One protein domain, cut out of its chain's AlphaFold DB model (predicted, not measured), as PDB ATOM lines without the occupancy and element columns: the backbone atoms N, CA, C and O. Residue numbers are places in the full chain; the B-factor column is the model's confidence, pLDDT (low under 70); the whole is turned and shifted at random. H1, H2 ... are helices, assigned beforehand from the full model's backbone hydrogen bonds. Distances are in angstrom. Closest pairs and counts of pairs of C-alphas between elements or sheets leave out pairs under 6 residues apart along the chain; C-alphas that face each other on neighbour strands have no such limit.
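What this domain is: This is residues 1676 to 1793 of the 2005 residues of the protein "Uncharacterized protein, isoform F" of Drosophila melanogaster (UniProt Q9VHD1). Two small groups of three helices stand next to each other: H2 and H4 side by side with H3 crossing both, and H5, H6 and H7 at steep angles, with H6 touching both of the others. The groups meet where H4 touches the first part of H5, and a long loop of residues 1729 to 1740 runs between these two helices; the short helices H1 and H8 lie near the two ends of the printed part. The printed part has 118 residues, with eight named helices in the order H1 to H8 and no named strand, and its class is all helix. It is compact, with a radius of gyration of the C-alphas of 13.8 A, and rounded, spanning 37 by 34 by 27 A.

Where its parts are: H1 is residues 1678 to 1681, 5.5 A from first to last C-alpha, and begins with C-alpha 1678 at (-24.385, -18.378, -1.878). H2 is residues 1684 to 1695 and is 15.9 A long. H3 is residues 1706 to 1715, 14.2 A, and H4 is residues 1720 to 1728, 12.3 A. H5 is residues 1741 to 1753, 18.4 A, beginning with C-alpha 1741 at (-13.365, -27.521, -11.861). H6 is residues 1758 to 1765, 10.1 A. H7, residues 1770 to 1783, is the longest helix by residues, with 14, and is 19.9 A long. H8 is residues 1787 to 1790, 5.5 A, and ends with C-alpha 1790 at (-3.909, -7.268, -5.236).

How they stand to each other: H4 is the hub, touching H2, H3 and H5. H4 and H2 touch at a shallow tilt of 12 degrees, the same way, and their closest C-alphas are those of Tyr 1690 and Ser 1720, 6.4 A apart. H4 and H3 touch at a steep tilt of 69 degrees, only just short of about perpendicular, opposite ways, with the C-alphas of Leu 1713 and Ala 1723 closest at 5.2 A. H2 touches H3 with residues 1690 to 1695 alone, at a steep tilt of 63 degrees, opposite ways; the closest C-alphas, of Ser 1694 and Ala 1709, are 5.5 A apart. H5 touches H4 with residues 1741 to 1745 alone, and the closest C-alphas, of Ala 1722 and Ala 1741, are 4.8 A apart; the 71 degrees between their lines are only just about perpendicular. H5 and H6 touch at a steep tilt of 46 degrees, opposite ways, closest at the C-alphas of Gly 1750 and Ile 1761, 5.2 A. H7 touches H6 with residues 1770 to 1774 alone, about perpendicular at 78 degrees, with the C-alphas of Ala 1762 and Ser 1770 closest at 5.1 A. H2 and H7 are close but not clearly touching, with the C-alphas of Leu 1693 and Leu 1783 closest at 7.0 A. H1 and H8 touch no helix; H1 is close to H2 but not clearly touching, and so is H8 to H7. Among the pairs that are apart are H3 and H7, and H4 and H7. Every O i to N i+4 pair is within hydrogen-bond range in H2, H3, H4, H5 and H6, and 9 of 10 are in H7; H1 and H8 are too short for such a pair.

The domain as a whole: The two C-alphas farthest apart, those of Glu 1707 and Gly 1759, are 37.2 A apart. The printed part has no cut. The link from H4 to H5 is long, with 12 residues whose C-alphas lie 10 to 20 A from the mean of all C-alphas. The mean pLDDT of the printed part is 74.3, and 38 residues are under 70, among them residues 1695 to 1704, 1729 to 1737 and 1782 to 1793.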
ATOM      1  N   TRP A1676     -29.058 -18.394  -7.585       52.55
ATOM      2  CA  TRP A1676     -27.666 -18.618  -7.196       52.55
ATOM      3  C   TRP A1676     -27.665 -18.902  -5.698       52.55
ATOM      4  O   TRP A1676     -28.085 -18.042  -4.928       52.55
ATOM      5  N   ASN A1677     -27.214 -20.091  -5.299       59.05
ATOM      6  CA  ASN A1677     -27.028 -20.394  -3.890       59.05
ATOM      7  C   ASN A1677     -25.664 -19.834  -3.416       59.05
ATOM      8  O   ASN A1677     -24.633 -20.279  -3.942       59.05
ATOM      9  N   PRO A1678     -25.629 -18.879  -2.462       58.62
ATOM     10  CA  PRO A1678     -24.385 -18.378  -1.878       58.62
ATOM     11  C   PRO A1678     -23.611 -19.439  -1.081       58.62
ATOM     12  O   PRO A1678     -22.385 -19.386  -1.080       58.62
ATOM     13  N   GLU A1679     -24.278 -20.439  -0.496       63.24
ATOM     14  CA  GLU A1679     -23.668 -21.531   0.296       63.24
ATOM     15  C   GLU A1679     -22.647 -22.348  -0.526       63.24
ATOM     16  O   GLU A1679     -21.684 -22.899  -0.006       63.24
ATOM     17  N   VAL A1680     -22.793 -22.378  -1.858       66.75
ATOM     18  CA  VAL A1680     -21.846 -23.057  -2.768       66.75
ATOM     19  C   VAL A1680     -20.531 -22.263  -2.937       66.75
ATOM     20  O   VAL A1680     -19.564 -22.750  -3.538       66.75
ATOM     21  N   GLN A1681     -20.461 -21.022  -2.442       70.14
ATOM     22  CA  GLN A1681     -19.249 -20.202  -2.452       70.14
ATOM     23  C   GLN A1681     -19.238 -19.132  -1.345       70.14
ATOM     24  O   GLN A1681     -19.264 -17.934  -1.627       70.14
ATOM     25  N   GLU A1682     -19.130 -19.581  -0.096       67.26
ATOM     26  CA  GLU A1682     -19.073 -18.721   1.095       67.26
ATOM     27  C   GLU A1682     -17.833 -17.808   1.151       67.26
ATOM     28  O   GLU A1682     -17.906 -16.702   1.688       67.26
ATOM     29  N   ASP A1683     -16.682 -18.225   0.596       72.46
ATOM     30  CA  ASP A1683     -15.477 -17.382   0.609       72.46
ATOM     31  C   ASP A1683     -15.615 -16.212  -0.377       72.46
ATOM     32  O   ASP A1683     -15.290 -16.302  -1.570       72.46
ATOM     33  N   GLU A1684     -16.028 -15.070   0.169       75.35
ATOM     34  CA  GLU A1684     -16.079 -13.766  -0.491       75.35
ATOM     35  C   GLU A1684     -14.789 -13.461  -1.275       75.35
ATOM     36  O   GLU A1684     -14.838 -12.882  -2.360       75.35
ATOM     37  N   LYS A1685     -13.615 -13.908  -0.800       75.11
ATOM     38  CA  LYS A1685     -12.332 -13.682  -1.487       75.11
ATOM     39  C   LYS A1685     -12.257 -14.478  -2.787       75.11
ATOM     40  O   LYS A1685     -11.684 -13.984  -3.759       75.11
ATOM     41  N   ILE A1686     -12.821 -15.686  -2.846       72.17
ATOM     42  CA  ILE A1686     -12.898 -16.492  -4.073       72.17
ATOM     43  C   ILE A1686     -13.963 -15.922  -5.016       72.17
ATOM     44  O   ILE A1686     -13.690 -15.780  -6.214       72.17
ATOM     45  N   LEU A1687     -15.119 -15.504  -4.493       77.81
ATOM     46  CA  LEU A1687     -16.157 -14.829  -5.276       77.81
ATOM     47  C   LEU A1687     -15.636 -13.520  -5.904       77.81
ATOM     48  O   LEU A1687     -15.753 -13.318  -7.115       77.81
ATOM     49  N   MET A1688     -14.956 -12.675  -5.128       74.97
ATOM     50  CA  MET A1688     -14.341 -11.437  -5.614       74.97
ATOM     51  C   MET A1688     -13.214 -11.698  -6.618       74.97
ATOM     52  O   MET A1688     -13.160 -11.023  -7.644       74.97
ATOM     53  N   ARG A1689     -12.368 -12.722  -6.421       68.10
ATOM     54  CA  ARG A1689     -11.378 -13.148  -7.438       68.10
ATOM     55  C   ARG A1689     -12.043 -13.566  -8.750       68.10
ATOM     56  O   ARG A1689     -11.507 -13.262  -9.817       68.10
ATOM     57  N   TYR A1690     -13.179 -14.263  -8.689       78.48
ATOM     58  CA  TYR A1690     -13.952 -14.643  -9.871       78.48
ATOM     59  C   TYR A1690     -14.536 -13.414 -10.585       78.48
ATOM     60  O   TYR A1690     -14.414 -13.287 -11.809       78.48
ATOM     61  N   ILE A1691     -15.114 -12.481  -9.829       77.14
ATOM     62  CA  ILE A1691     -15.685 -11.235 -10.349       77.14
ATOM     63  C   ILE A1691     -14.586 -10.357 -10.981       77.14
ATOM     64  O   ILE A1691     -14.757  -9.896 -12.110       77.14
ATOM     65  N   ASP A1692     -13.422 -10.204 -10.344       74.39
ATOM     66  CA  ASP A1692     -12.272  -9.459 -10.883       74.39
ATOM     67  C   ASP A1692     -11.639 -10.125 -12.114       74.39
ATOM     68  O   ASP A1692     -11.258  -9.441 -13.074       74.39
ATOM     69  N   LEU A1693     -11.541 -11.458 -12.140       72.29
ATOM     70  CA  LEU A1693     -11.124 -12.206 -13.330       72.29
ATOM     71  C   LEU A1693     -12.118 -11.999 -14.480       72.29
ATOM     72  O   LEU A1693     -11.691 -11.791 -15.612       72.29
ATOM     73  N   SER A1694     -13.420 -11.979 -14.196       72.06
ATOM     74  CA  SER A1694     -14.464 -11.754 -15.201       72.06
ATOM     75  C   SER A1694     -14.436 -10.322 -15.748       72.06
ATOM     76  O   SER A1694     -14.394 -10.132 -16.965       72.06
ATOM     77  N   LYS A1695     -14.354  -9.320 -14.856       67.52
ATOM     78  CA  LYS A1695     -14.186  -7.887 -15.172       67.52
ATOM     79  C   LYS A1695     -12.863  -7.591 -15.898       67.52
ATOM     80  O   LYS A1695     -12.761  -6.592 -16.619       67.52
ATOM     81  N   SER A1696     -11.840  -8.437 -15.742       65.03
ATOM     82  CA  SER A1696     -10.538  -8.267 -16.396       65.03
ATOM     83  C   SER A1696     -10.652  -8.352 -17.921       65.03
ATOM     84  O   SER A1696     -11.143  -9.321 -18.497       65.03
ATOM     85  N   SER A1697     -10.105  -7.349 -18.617       49.68
ATOM     86  CA  SER A1697     -10.244  -7.151 -20.073       49.68
ATOM     87  C   SER A1697      -9.492  -8.165 -20.959       49.68
ATOM     88  O   SER A1697      -9.104  -7.836 -22.082       49.68
ATOM     89  N   ALA A1698      -9.205  -9.353 -20.437       54.99
ATOM     90  CA  ALA A1698      -8.454 -10.422 -21.079       54.99
ATOM     91  C   ALA A1698      -9.267 -11.721 -21.231       54.99
ATOM     92  O   ALA A1698      -8.830 -12.604 -21.972       54.99
ATOM     93  N   VAL A1699     -10.445 -11.832 -20.598       56.72
ATOM     94  CA  VAL A1699     -11.379 -12.940 -20.851       56.72
ATOM     95  C   VAL A1699     -11.805 -12.915 -22.329       56.72
ATOM     96  O   VAL A1699     -12.209 -11.852 -22.819       56.72
ATOM     97  N   PRO A1700     -11.714 -14.030 -23.085       53.34
ATOM     98  CA  PRO A1700     -11.777 -13.972 -24.549       53.34
ATOM     99  C   PRO A1700     -13.150 -13.616 -25.134       53.34
ATOM    100  O   PRO A1700     -13.219 -13.244 -26.305       53.34
ATOM    101  N   MET A1701     -14.229 -13.742 -24.353       51.02
ATOM    102  CA  MET A1701     -15.611 -13.694 -24.856       51.02
ATOM    103  C   MET A1701     -16.332 -12.345 -24.693       51.02
ATOM    104  O   MET A1701     -17.513 -12.242 -25.010       51.02
ATOM    105  N   GLY A1702     -15.643 -11.294 -24.234       49.45
ATOM    106  CA  GLY A1702     -16.235  -9.954 -24.116       49.45
ATOM    107  C   GLY A1702     -17.073  -9.721 -22.853       49.45
ATOM    108  O   GLY A1702     -17.855  -8.774 -22.822       49.45
ATOM    109  N   SER A1703     -16.868 -10.526 -21.806       49.85
ATOM    110  CA  SER A1703     -17.462 -10.408 -20.461       49.85
ATOM    111  C   SER A1703     -16.986  -9.172 -19.676       49.85
ATOM    112  O   SER A1703     -16.691  -9.252 -18.492       49.85
ATOM    113  N   HIS A1704     -16.866  -8.006 -20.315       58.58
ATOM    114  CA  HIS A1704     -16.389  -6.760 -19.694       58.58
ATOM    115  C   HIS A1704     -17.400  -6.128 -18.716       58.58
ATOM    116  O   HIS A1704     -17.330  -4.927 -18.455       58.58
ATOM    117  N   SER A1705     -18.365  -6.912 -18.243       74.97
ATOM    118  CA  SER A1705     -19.510  -6.482 -17.461       74.97
ATOM    119  C   SER A1705     -19.799  -7.524 -16.376       74.97
ATOM    120  O   SER A1705     -19.545  -8.721 -16.541       74.97
ATOM    121  N   GLU A1706     -20.268  -7.040 -15.235       78.62
ATOM    122  CA  GLU A1706     -20.474  -7.813 -14.008       78.62
ATOM    123  C   GLU A1706     -21.647  -8.789 -14.143       78.62
ATOM    124  O   GLU A1706     -21.599  -9.914 -13.660       78.62
ATOM    125  N   GLU A1707     -22.640  -8.407 -14.937       78.61
ATOM    126  CA  GLU A1707     -23.808  -9.202 -15.294       78.61
ATOM    127  C   GLU A1707     -23.413 -10.484 -16.048       78.61
ATOM    128  O   GLU A1707     -24.005 -11.532 -15.818       78.61
ATOM    129  N   VAL A1708     -22.376 -10.452 -16.901       78.52
ATOM    130  CA  VAL A1708     -21.870 -11.665 -17.580       78.52
ATOM    131  C   VAL A1708     -21.103 -12.575 -16.615       78.52
ATOM    132  O   VAL A1708     -21.141 -13.797 -16.781       78.52
ATOM    133  N   ALA A1709     -20.453 -12.010 -15.592       79.58
ATOM    134  CA  ALA A1709     -19.837 -12.787 -14.516       79.58
ATOM    135  C   ALA A1709     -20.921 -13.509 -13.702       79.58
ATOM    136  O   ALA A1709     -20.953 -14.735 -13.654       79.58
ATOM    137  N   LEU A1710     -21.877 -12.757 -13.154       81.57
ATOM    138  CA  LEU A1710     -22.976 -13.289 -12.346       81.57
ATOM    139  C   LEU A1710     -23.834 -14.292 -13.134       81.57
ATOM    140  O   LEU A1710     -24.132 -15.371 -12.632       81.57
ATOM    141  N   GLN A1711     -24.138 -14.026 -14.408       83.29
ATOM    142  CA  GLN A1711     -24.860 -14.967 -15.274       83.29
ATOM    143  C   GLN A1711     -24.090 -16.276 -15.515       83.29
ATOM    144  O   GLN A1711     -24.712 -17.326 -15.702       83.29
ATOM    145  N   THR A1712     -22.756 -16.238 -15.533       83.15
ATOM    146  CA  THR A1712     -21.923 -17.436 -15.723       83.15
ATOM    147  C   THR A1712     -21.712 -18.188 -14.405       83.15
ATOM    148  O   THR A1712     -21.693 -19.415 -14.419       83.15
ATOM    149  N   LEU A1713     -21.665 -17.484 -13.268       83.98
ATOM    150  CA  LEU A1713     -21.716 -18.065 -11.923       83.98
ATOM    151  C   LEU A1713     -23.057 -18.776 -11.658       83.98
ATOM    152  O   LEU A1713     -23.072 -19.909 -11.182       83.98
ATOM    153  N   LEU A1714     -24.174 -18.154 -12.049       83.82
ATOM    154  CA  LEU A1714     -25.523 -18.724 -11.980       83.82
ATOM    155  C   LEU A1714     -25.636 -19.999 -12.835       83.82
ATOM    156  O   LEU A1714     -26.085 -21.032 -12.349       83.82
ATOM    157  N   ARG A1715     -25.126 -19.978 -14.077       84.34
ATOM    158  CA  ARG A1715     -25.029 -21.180 -14.937       84.34
ATOM    159  C   ARG A1715     -24.118 -22.274 -14.374       84.34
ATOM    160  O   ARG A1715     -24.264 -23.429 -14.756       84.34
ATOM    161  N   ALA A1716     -23.185 -21.921 -13.494       82.84
ATOM    162  CA  ALA A1716     -22.315 -22.853 -12.784       82.84
ATOM    163  C   ALA A1716     -22.867 -23.266 -11.403       82.84
ATOM    164  O   ALA A1716     -22.131 -23.866 -10.621       82.84
ATOM    165  N   LYS A1717     -24.131 -22.929 -11.086       82.86
ATOM    166  CA  LYS A1717     -24.785 -23.173  -9.786       82.86
ATOM    167  C   LYS A1717     -23.945 -22.701  -8.584       82.86
ATOM    168  O   LYS A1717     -23.867 -23.380  -7.573       82.86
ATOM    169  N   GLY A1718     -23.270 -21.555  -8.716       78.25
ATOM    170  CA  GLY A1718     -22.391 -20.990  -7.680       78.25
ATOM    171  C   GLY A1718     -20.938 -21.477  -7.709       78.25
ATOM    172  O   GLY A1718     -20.070 -20.812  -7.143       78.25
ATOM    173  N   ASN A1719     -20.612 -22.563  -8.422       80.50
ATOM    174  CA  ASN A1719     -19.243 -23.077  -8.471       80.50
ATOM    175  C   ASN A1719     -18.317 -22.144  -9.281       80.50
ATOM    176  O   ASN A1719     -18.310 -22.134 -10.518       80.50
ATOM    177  N   SER A1720     -17.498 -21.374  -8.565       81.67
ATOM    178  CA  SER A1720     -16.578 -20.382  -9.128       81.67
ATOM    179  C   SER A1720     -15.568 -20.988 -10.115       81.67
ATOM    180  O   SER A1720     -15.335 -20.419 -11.182       81.67
ATOM    181  N   ALA A1721     -15.010 -22.170  -9.833       82.13
ATOM    182  CA  ALA A1721     -14.033 -22.831 -10.701       82.13
ATOM    183  C   ALA A1721     -14.652 -23.331 -12.024       82.13
ATOM    184  O   ALA A1721     -14.049 -23.178 -13.090       82.13
ATOM    185  N   ALA A1722     -15.875 -23.864 -11.987       83.08
ATOM    186  CA  ALA A1722     -16.644 -24.219 -13.178       83.08
ATOM    187  C   ALA A1722     -17.038 -22.971 -13.988       83.08
ATOM    188  O   ALA A1722     -16.914 -22.970 -15.216       83.08
ATOM    189  N   ALA A1723     -17.417 -21.879 -13.315       83.66
ATOM    190  CA  ALA A1723     -17.684 -20.593 -13.955       83.66
ATOM    191  C   ALA A1723     -16.430 -20.030 -14.651       83.66
ATOM    192  O   ALA A1723     -16.518 -19.566 -15.791       83.66
ATOM    193  N   VAL A1724     -15.244 -20.134 -14.031       78.86
ATOM    194  CA  VAL A1724     -13.969 -19.812 -14.696       78.86
ATOM    195  C   VAL A1724     -13.774 -20.691 -15.926       78.86
ATOM    196  O   VAL A1724     -13.571 -20.151 -17.008       78.86
ATOM    197  N   LEU A1725     -13.876 -22.019 -15.821       81.30
ATOM    198  CA  LEU A1725     -13.687 -22.902 -16.982       81.30
ATOM    199  C   LEU A1725     -14.647 -22.579 -18.133       81.30
ATOM    200  O   LEU A1725     -14.209 -22.567 -19.283       81.30
ATOM    201  N   SER A1726     -15.898 -22.220 -17.836       79.82
ATOM    202  CA  SER A1726     -16.860 -21.732 -18.829       79.82
ATOM    203  C   SER A1726     -16.354 -20.471 -19.553       79.82
ATOM    204  O   SER A1726     -16.331 -20.435 -20.784       79.82
ATOM    205  N   LEU A1727     -15.819 -19.484 -18.818       74.01
ATOM    206  CA  LEU A1727     -15.181 -18.279 -19.379       74.01
ATOM    207  C   LEU A1727     -13.856 -18.554 -20.125       74.01
ATOM    208  O   LEU A1727     -13.424 -17.728 -20.935       74.01
ATOM    209  N   LEU A1728     -13.187 -19.685 -19.868       70.35
ATOM    210  CA  LEU A1728     -11.913 -20.055 -20.501       70.35
ATOM    211  C   LEU A1728     -12.077 -20.889 -21.778       70.35
ATOM    212  O   LEU A1728     -11.288 -20.730 -22.712       70.35
ATOM    213  N   GLN A1729     -13.083 -21.765 -21.837       67.25
ATOM    214  CA  GLN A1729     -13.314 -22.700 -22.948       67.25
ATOM    215  C   GLN A1729     -13.800 -22.019 -24.243       67.25
ATOM    216  O   GLN A1729     -13.879 -22.656 -25.293       67.25
ATOM    217  N   THR A1730     -14.062 -20.711 -24.217       59.61
ATOM    218  CA  THR A1730     -14.694 -19.929 -25.296       59.61
ATOM    219  C   THR A1730     -13.812 -19.683 -26.538       59.61
ATOM    220  O   THR A1730     -14.061 -18.736 -27.292       59.61
ATOM    221  N   GLN A1731     -12.743 -20.459 -26.760       48.63
ATOM    222  CA  GLN A1731     -11.821 -20.294 -27.891       48.63
ATOM    223  C   GLN A1731     -11.869 -21.471 -28.869       48.63
ATOM    224  O   GLN A1731     -11.641 -22.623 -28.508       48.63
ATOM    225  N   SER A1732     -12.071 -21.150 -30.150       40.54
ATOM    226  CA  SER A1732     -12.082 -22.118 -31.251       40.54
ATOM    227  C   SER A1732     -10.767 -22.904 -31.357       40.54
ATOM    228  O   SER A1732      -9.729 -22.340 -31.711       40.54
ATOM    229  N   GLY A1733     -10.830 -24.208 -31.066       43.97
ATOM    230  CA  GLY A1733      -9.910 -25.279 -31.491       43.97
ATOM    231  C   GLY A1733      -8.455 -25.266 -30.993       43.97
ATOM    232  O   GLY A1733      -7.857 -26.329 -30.856       43.97
ATOM    233  N   ALA A1734      -7.861 -24.104 -30.726       44.57
ATOM    234  CA  ALA A1734      -6.410 -23.942 -30.607       44.57
ATOM    235  C   ALA A1734      -5.847 -24.046 -29.173       44.57
ATOM    236  O   ALA A1734      -4.631 -24.113 -29.010       44.57
ATOM    237  N   PHE A1735      -6.704 -24.044 -28.145       49.39
ATOM    238  CA  PHE A1735      -6.315 -24.078 -26.726       49.39
ATOM    239  C   PHE A1735      -7.214 -25.020 -25.898       49.39
ATOM    240  O   PHE A1735      -7.846 -24.622 -24.926       49.39
ATOM    241  N   GLN A1736      -7.245 -26.301 -26.275       53.50
ATOM    242  CA  GLN A1736      -7.864 -27.380 -25.491       53.50
ATOM    243  C   GLN A1736      -7.025 -27.706 -24.233       53.50
ATOM    244  O   GLN A1736      -6.279 -28.682 -24.192       53.50
ATOM    245  N   MET A1737      -7.123 -26.865 -23.199       64.99
ATOM    246  CA  MET A1737      -6.630 -27.173 -21.849       64.99
ATOM    247  C   MET A1737      -7.661 -28.059 -21.134       64.99
ATOM    248  O   MET A1737      -8.641 -27.546 -20.599       64.99
ATOM    249  N   LYS A1738      -7.449 -29.383 -21.110       78.43
ATOM    250  CA  LYS A1738      -8.332 -30.333 -20.409       78.43
ATOM    251  C   LYS A1738      -8.132 -30.243 -18.888       78.43
ATOM    252  O   LYS A1738      -7.267 -30.921 -18.338       78.43
ATOM    253  N   TRP A1739      -8.921 -29.389 -18.241       85.71
ATOM    254  CA  TRP A1739      -8.961 -29.180 -16.789       85.71
ATOM    255  C   TRP A1739     -10.401 -29.312 -16.279       85.71
ATOM    256  O   TRP A1739     -11.317 -28.808 -16.930       85.71
ATOM    257  N   THR A1740     -10.604 -29.971 -15.137       87.91
ATOM    258  CA  THR A1740     -11.888 -29.997 -14.411       87.91
ATOM    259  C   THR A1740     -11.970 -28.862 -13.385       87.91
ATOM    260  O   THR A1740     -10.953 -28.251 -13.050       87.91
ATOM    261  N   ALA A1741     -13.174 -28.562 -12.878       84.89
ATOM    262  CA  ALA A1741     -13.365 -27.521 -11.861       84.89
ATOM    263  C   ALA A1741     -12.544 -27.823 -10.595       84.89
ATOM    264  O   ALA A1741     -11.785 -26.972 -10.139       84.89
ATOM    265  N   TYR A1742     -12.598 -29.073 -10.127       87.17
ATOM    266  CA  TYR A1742     -11.802 -29.578  -9.008       87.17
ATOM    267  C   TYR A1742     -10.284 -29.434  -9.232       87.17
ATOM    268  O   TYR A1742      -9.570 -28.955  -8.358       87.17
ATOM    269  N   GLU A1743      -9.774 -29.770 -10.424       90.91
ATOM    270  CA  GLU A1743      -8.349 -29.586 -10.749       90.91
ATOM    271  C   GLU A1743      -7.928 -28.110 -10.753       90.91
ATOM    272  O   GLU A1743      -6.799 -27.785 -10.389       90.91
ATOM    273  N   LEU A1744      -8.817 -27.206 -11.177       87.74
ATOM    274  CA  LEU A1744      -8.550 -25.769 -11.178       87.74
ATOM    275  C   LEU A1744      -8.566 -25.184  -9.758       87.74
ATOM    276  O   LEU A1744      -7.745 -24.323  -9.442       87.74
ATOM    277  N   GLU A1745      -9.465 -25.670  -8.903       85.17
ATOM    278  CA  GLU A1745      -9.564 -25.266  -7.502       85.17
ATOM    279  C   GLU A1745      -8.379 -25.784  -6.674       85.17
ATOM    280  O   GLU A1745      -7.727 -25.009  -5.976       85.17
ATOM    281  N   GLN A1746      -8.006 -27.059  -6.820       86.16
ATOM    282  CA  GLN A1746      -6.815 -27.610  -6.165       86.16
ATOM    283  C   GLN A1746      -5.523 -26.931  -6.657       86.16
ATOM    284  O   GLN A1746      -4.586 -26.725  -5.886       86.16
ATOM    285  N   PHE A1747      -5.479 -26.480  -7.916       91.39
ATOM    286  CA  PHE A1747      -4.391 -25.638  -8.417       91.39
ATOM    287  C   PHE A1747      -4.374 -24.232  -7.788       91.39
ATOM    288  O   PHE A1747      -3.289 -23.697  -7.559       91.39
ATOM    289  N   LEU A1748      -5.534 -23.640  -7.471       86.14
ATOM    290  CA  LEU A1748      -5.616 -22.394  -6.696       86.14
ATOM    291  C   LEU A1748      -5.118 -22.592  -5.261       86.14
ATOM    292  O   LEU A1748      -4.168 -21.913  -4.867       86.14
ATOM    293  N   ARG A1749      -5.681 -23.562  -4.526       85.69
ATOM    294  CA  ARG A1749      -5.267 -23.898  -3.151       85.69
ATOM    295  C   ARG A1749      -3.759 -24.205  -3.094       85.69
ATOM    296  O   ARG A1749      -3.047 -23.719  -2.216       85.69
ATOM    297  N   GLY A1750      -3.233 -24.918  -4.095       89.77
ATOM    298  CA  GLY A1750      -1.801 -25.178  -4.267       89.77
ATOM    299  C   GLY A1750      -0.955 -23.929  -4.567       89.77
ATOM    300  O   GLY A1750       0.163 -23.816  -4.063       89.77
ATOM    301  N   LEU A1751      -1.452 -22.956  -5.342       88.86
ATOM    302  CA  LEU A1751      -0.766 -21.669  -5.557       88.86
ATOM    303  C   LEU A1751      -0.697 -20.808  -4.288       88.86
ATOM    304  O   LEU A1751       0.223 -20.000  -4.159       88.86
ATOM    305  N   GLU A1752      -1.642 -20.963  -3.363       85.38
ATOM    306  CA  GLU A1752      -1.639 -20.270  -2.072       85.38
ATOM    307  C   GLU A1752      -0.683 -20.957  -1.092       85.38
ATOM    308  O   GLU A1752       0.280 -20.341  -0.640       85.38
ATOM    309  N   LYS A1753      -0.880 -22.260  -0.861       88.37
ATOM    310  CA  LYS A1753      -0.082 -23.088   0.057       88.37
ATOM    311  C   LYS A1753       1.390 -23.214  -0.359       88.37
ATOM    312  O   LYS A1753       2.285 -23.117   0.475       88.37
ATOM    313  N   ASN A1754       1.648 -23.440  -1.649       87.92
ATOM    314  CA  ASN A1754       2.978 -23.743  -2.195       87.92
ATOM    315  C   ASN A1754       3.524 -22.646  -3.133       87.92
ATOM    316  O   ASN A1754       4.587 -22.805  -3.744       87.92
ATOM    317  N   GLY A1755       2.833 -21.508  -3.254       88.92
ATOM    318  CA  GLY A1755       3.328 -20.305  -3.922       88.92
ATOM    319  C   GLY A1755       3.569 -20.466  -5.428       88.92
ATOM    320  O   GLY A1755       2.734 -20.115  -6.258       88.92
ATOM    321  N   LYS A1756       4.789 -20.866  -5.809       89.64
ATOM    322  CA  LYS A1756       5.200 -21.110  -7.213       89.64
ATOM    323  C   LYS A1756       5.994 -22.410  -7.368       89.64
ATOM    324  O   LYS A1756       6.625 -22.622  -8.405       89.64
ATOM    325  N   ASP A1757       5.934 -23.288  -6.371       91.84
ATOM    326  CA  ASP A1757       6.543 -24.613  -6.410       91.84
ATOM    327  C   ASP A1757       5.665 -25.557  -7.241       91.84
ATOM    328  O   ASP A1757       5.020 -26.469  -6.728       91.84
ATOM    329  N   PHE A1758       5.658 -25.368  -8.565       92.69
ATOM    330  CA  PHE A1758       4.879 -26.192  -9.504       92.69
ATOM    331  C   PHE A1758       5.233 -27.690  -9.470       92.69
ATOM    332  O   PHE A1758       4.524 -28.488 -10.072       92.69
ATOM    333  N   GLY A1759       6.321 -28.076  -8.791       90.89
ATOM    334  CA  GLY A1759       6.597 -29.466  -8.422       90.89
ATOM    335  C   GLY A1759       5.653 -29.974  -7.329       90.89
ATOM    336  O   GLY A1759       4.990 -30.980  -7.548       90.89
ATOM    337  N   LYS A1760       5.526 -29.238  -6.211       90.72
ATOM    338  CA  LYS A1760       4.608 -29.567  -5.107       90.72
ATOM    339  C   LYS A1760       3.151 -29.556  -5.570       90.72
ATOM    340  O   LYS A1760       2.442 -30.531  -5.354       90.72
ATOM    341  N   ILE A1761       2.750 -28.511  -6.298       92.64
ATOM    342  CA  ILE A1761       1.382 -28.370  -6.831       92.64
ATOM    343  C   ILE A1761       1.043 -29.530  -7.786       92.64
ATOM    344  O   ILE A1761      -0.063 -30.056  -7.749       92.64
ATOM    345  N   ALA A1762       1.997 -29.989  -8.606       93.42
ATOM    346  CA  ALA A1762       1.790 -31.152  -9.474       93.42
ATOM    347  C   ALA A1762       1.706 -32.482  -8.698       93.42
ATOM    348  O   ALA A1762       0.937 -33.354  -9.092       93.42
ATOM    349  N   SER A1763       2.451 -32.648  -7.597       90.81
ATOM    350  CA  SER A1763       2.325 -33.828  -6.726       90.81
ATOM    351  C   SER A1763       1.067 -33.820  -5.848       90.81
ATOM    352  O   SER A1763       0.580 -34.890  -5.504       90.81
ATOM    353  N   GLU A1764       0.521 -32.646  -5.519       90.37
ATOM    354  CA  GLU A1764      -0.782 -32.508  -4.851       90.37
ATOM    355  C   GLU A1764      -1.941 -32.784  -5.823       90.37
ATOM    356  O   GLU A1764      -2.879 -33.486  -5.468       90.37
ATOM    357  N   LEU A1765      -1.856 -32.296  -7.069       90.27
ATOM    358  CA  LEU A1765      -2.865 -32.551  -8.107       90.27
ATOM    359  C   LEU A1765      -2.857 -33.994  -8.625       90.27
ATOM    360  O   LEU A1765      -3.917 -34.530  -8.932       90.27
ATOM    361  N   GLN A1766      -1.671 -34.588  -8.797       87.49
ATOM    362  CA  GLN A1766      -1.384 -35.892  -9.428       87.49
ATOM    363  C   GLN A1766      -1.812 -36.042 -10.907       87.49
ATOM    364  O   GLN A1766      -1.110 -36.680 -11.690       87.49
ATOM    365  N   THR A1767      -2.910 -35.416 -11.335       88.72
ATOM    366  CA  THR A1767      -3.485 -35.497 -12.690       88.72
ATOM    367  C   THR A1767      -2.873 -34.521 -13.701       88.72
ATOM    368  O   THR A1767      -3.192 -34.579 -14.892       88.72
ATOM    369  N   LYS A1768      -2.022 -33.592 -13.245       90.23
ATOM    370  CA  LYS A1768      -1.419 -32.521 -14.053       90.23
ATOM    371  C   LYS A1768       0.082 -32.459 -13.831       90.23
ATOM    372  O   LYS A1768       0.556 -32.348 -12.705       90.23
ATOM    373  N   SER A1769       0.845 -32.456 -14.919       92.73
ATOM    374  CA  SER A1769       2.293 -32.275 -14.850       92.73
ATOM    375  C   SER A1769       2.671 -30.869 -14.370       92.73
ATOM    376  O   SER A1769       1.939 -29.894 -14.565       92.73
ATOM    377  N   SER A1770       3.880 -30.717 -13.827       92.46
ATOM    378  CA  SER A1770       4.431 -29.397 -13.486       92.46
ATOM    379  C   SER A1770       4.538 -28.473 -14.708       92.46
ATOM    380  O   SER A1770       4.418 -27.255 -14.574       92.46
ATOM    381  N   GLY A1771       4.679 -29.033 -15.917       91.02
ATOM    382  CA  GLY A1771       4.611 -28.296 -17.181       91.02
ATOM    383  C   GLY A1771       3.222 -27.712 -17.465       91.02
ATOM    384  O   GLY A1771       3.118 -26.544 -17.839       91.02
ATOM    385  N   GLU A1772       2.157 -28.479 -17.230       91.33
ATOM    386  CA  GLU A1772       0.771 -28.005 -17.356       91.33
ATOM    387  C   GLU A1772       0.412 -26.995 -16.265       91.33
ATOM    388  O   GLU A1772      -0.208 -25.979 -16.571       91.33
ATOM    389  N   CYS A1773       0.871 -27.205 -15.028       92.09
ATOM    390  CA  CYS A1773       0.723 -26.243 -13.932       92.09
ATOM    391  C   CYS A1773       1.400 -24.900 -14.271       92.09
ATOM    392  O   CYS A1773       0.810 -23.831 -14.113       92.09
ATOM    393  N   VAL A1774       2.616 -24.942 -14.829       92.14
ATOM    394  CA  VAL A1774       3.320 -23.757 -15.351       92.14
ATOM    395  C   VAL A1774       2.557 -23.117 -16.518       92.14
ATOM    396  O   VAL A1774       2.472 -21.888 -16.592       92.14
ATOM    397  N   GLN A1775       1.989 -23.912 -17.428       88.35
ATOM    398  CA  GLN A1775       1.204 -23.413 -18.561       88.35
ATOM    399  C   GLN A1775      -0.089 -22.726 -18.100       88.35
ATOM    400  O   GLN A1775      -0.386 -21.633 -18.583       88.35
ATOM    401  N   MET A1776      -0.803 -23.309 -17.131       86.26
ATOM    402  CA  MET A1776      -1.985 -22.720 -16.499       86.26
ATOM    403  C   MET A1776      -1.619 -21.428 -15.761       86.26
ATOM    404  O   MET A1776      -2.221 -20.391 -16.023       86.26
ATOM    405  N   TYR A1777      -0.553 -21.412 -14.956       88.97
ATOM    406  CA  TYR A1777      -0.074 -20.188 -14.298       88.97
ATOM    407  C   TYR A1777       0.275 -19.067 -15.293       88.97
ATOM    408  O   TYR A1777      -0.102 -17.912 -15.092       88.97
ATOM    409  N   TYR A1778       0.970 -19.371 -16.398       85.67
ATOM    410  CA  TYR A1778       1.278 -18.369 -17.430       85.67
ATOM    411  C   TYR A1778       0.066 -17.945 -18.268       85.67
ATOM    412  O   TYR A1778       0.122 -16.894 -18.912       85.67
ATOM    413  N   PHE A1779      -1.001 -18.739 -18.283       78.27
ATOM    414  CA  PHE A1779      -2.282 -18.390 -18.882       78.27
ATOM    415  C   PHE A1779      -3.080 -17.481 -17.934       78.27
ATOM    416  O   PHE A1779      -3.364 -16.343 -18.301       78.27
ATOM    417  N   TRP A1780      -3.273 -17.887 -16.677       75.52
ATOM    418  CA  TRP A1780      -3.887 -17.090 -15.606       75.52
ATOM    419  C   TRP A1780      -3.233 -15.713 -15.458       75.52
ATOM    420  O   TRP A1780      -3.901 -14.684 -15.480       75.52
ATOM    421  N   LYS A1781      -1.897 -15.665 -15.426       76.69
ATOM    422  CA  LYS A1781      -1.115 -14.423 -15.330       76.69
ATOM    423  C   LYS A1781      -1.241 -13.498 -16.556       76.69
ATOM    424  O   LYS A1781      -0.862 -12.331 -16.477       76.69
ATOM    425  N   LYS A1782      -1.733 -13.986 -17.701       66.17
ATOM    426  CA  LYS A1782      -2.111 -13.130 -18.844       66.17
ATOM    427  C   LYS A1782      -3.541 -12.603 -18.729       66.17
ATOM    428  O   LYS A1782      -3.824 -11.576 -19.341       66.17
ATOM    429  N   LEU A1783      -4.408 -13.300 -17.994       62.09
ATOM    430  CA  LEU A1783      -5.797 -12.914 -17.763       62.09
ATOM    431  C   LEU A1783      -5.880 -11.856 -16.654       62.09
ATOM    432  O   LEU A1783      -6.239 -10.709 -16.916       62.09
ATOM    433  N   CYS A1784      -5.438 -12.204 -15.446       63.55
ATOM    434  CA  CYS A1784      -5.371 -11.292 -14.307       63.55
ATOM    435  C   CYS A1784      -4.112 -10.414 -14.397       63.55
ATOM    436  O   CYS A1784      -3.086 -10.697 -13.771       63.55
ATOM    437  N   VAL A1785      -4.189  -9.334 -15.182       52.43
ATOM    438  CA  VAL A1785      -3.100  -8.350 -15.355       52.43
ATOM    439  C   VAL A1785      -2.614  -7.788 -14.010       52.43
ATOM    440  O   VAL A1785      -1.415  -7.554 -13.841       52.43
ATOM    441  N   ASP A1786      -3.528  -7.640 -13.050       50.28
ATOM    442  CA  ASP A1786      -3.304  -6.948 -11.781       50.28
ATOM    443  C   ASP A1786      -3.128  -7.897 -10.570       50.28
ATOM    444  O   ASP A1786      -2.886  -7.438  -9.457       50.28
ATOM    445  N   TYR A1787      -3.079  -9.225 -10.781       45.09
ATOM    446  CA  TYR A1787      -2.845 -10.257  -9.739       45.09
ATOM    447  C   TYR A1787      -1.579 -10.029  -8.887       45.09
ATOM    448  O   TYR A1787      -1.471 -10.472  -7.742       45.09
ATOM    449  N   LYS A1788      -0.592  -9.313  -9.443       45.58
ATOM    450  CA  LYS A1788       0.660  -8.953  -8.758       45.58
ATOM    451  C   LYS A1788       0.570  -7.660  -7.925       45.58
ATOM    452  O   LYS A1788       1.587  -7.236  -7.378       45.58
ATOM    453  N   VAL A1789      -0.595  -7.016  -7.902       44.45
ATOM    454  CA  VAL A1789      -0.899  -5.788  -7.153       44.45
ATOM    455  C   VAL A1789      -1.870  -6.086  -6.010       44.45
ATOM    456  O   VAL A1789      -1.676  -5.537  -4.934       44.45
ATOM    457  N   THR A1790      -2.849  -6.977  -6.218       43.84
ATOM    458  CA  THR A1790      -3.909  -7.268  -5.236       43.84
ATOM    459  C   THR A1790      -3.574  -8.383  -4.237       43.84
ATOM    460  O   THR A1790      -3.668  -8.141  -3.042       43.84
ATOM    461  N   HIS A1791      -3.151  -9.583  -4.673       45.67
ATOM    462  CA  HIS A1791      -3.142 -10.759  -3.769       45.67
ATOM    463  C   HIS A1791      -1.778 -11.410  -3.483       45.67
ATOM    464  O   HIS A1791      -1.584 -11.958  -2.404       45.67
ATOM    465  N   LEU A1792      -0.777 -11.314  -4.368       47.16
ATOM    466  CA  LEU A1792       0.546 -11.940  -4.139       47.16
ATOM    467  C   LEU A1792       1.506 -11.145  -3.218       47.16
ATOM    468  O   LEU A1792       2.725 -11.324  -3.303       47.16
ATOM    469  N   LYS A1793       0.990 -10.252  -2.362       38.36
ATOM    470  CA  LYS A1793       1.779  -9.572  -1.314       38.36
ATOM    471  C   LYS A1793       1.053  -9.475   0.037       38.36
ATOM    472  O   LYS A1793       1.299  -8.531   0.788       38.36
TER     473      LYS A1793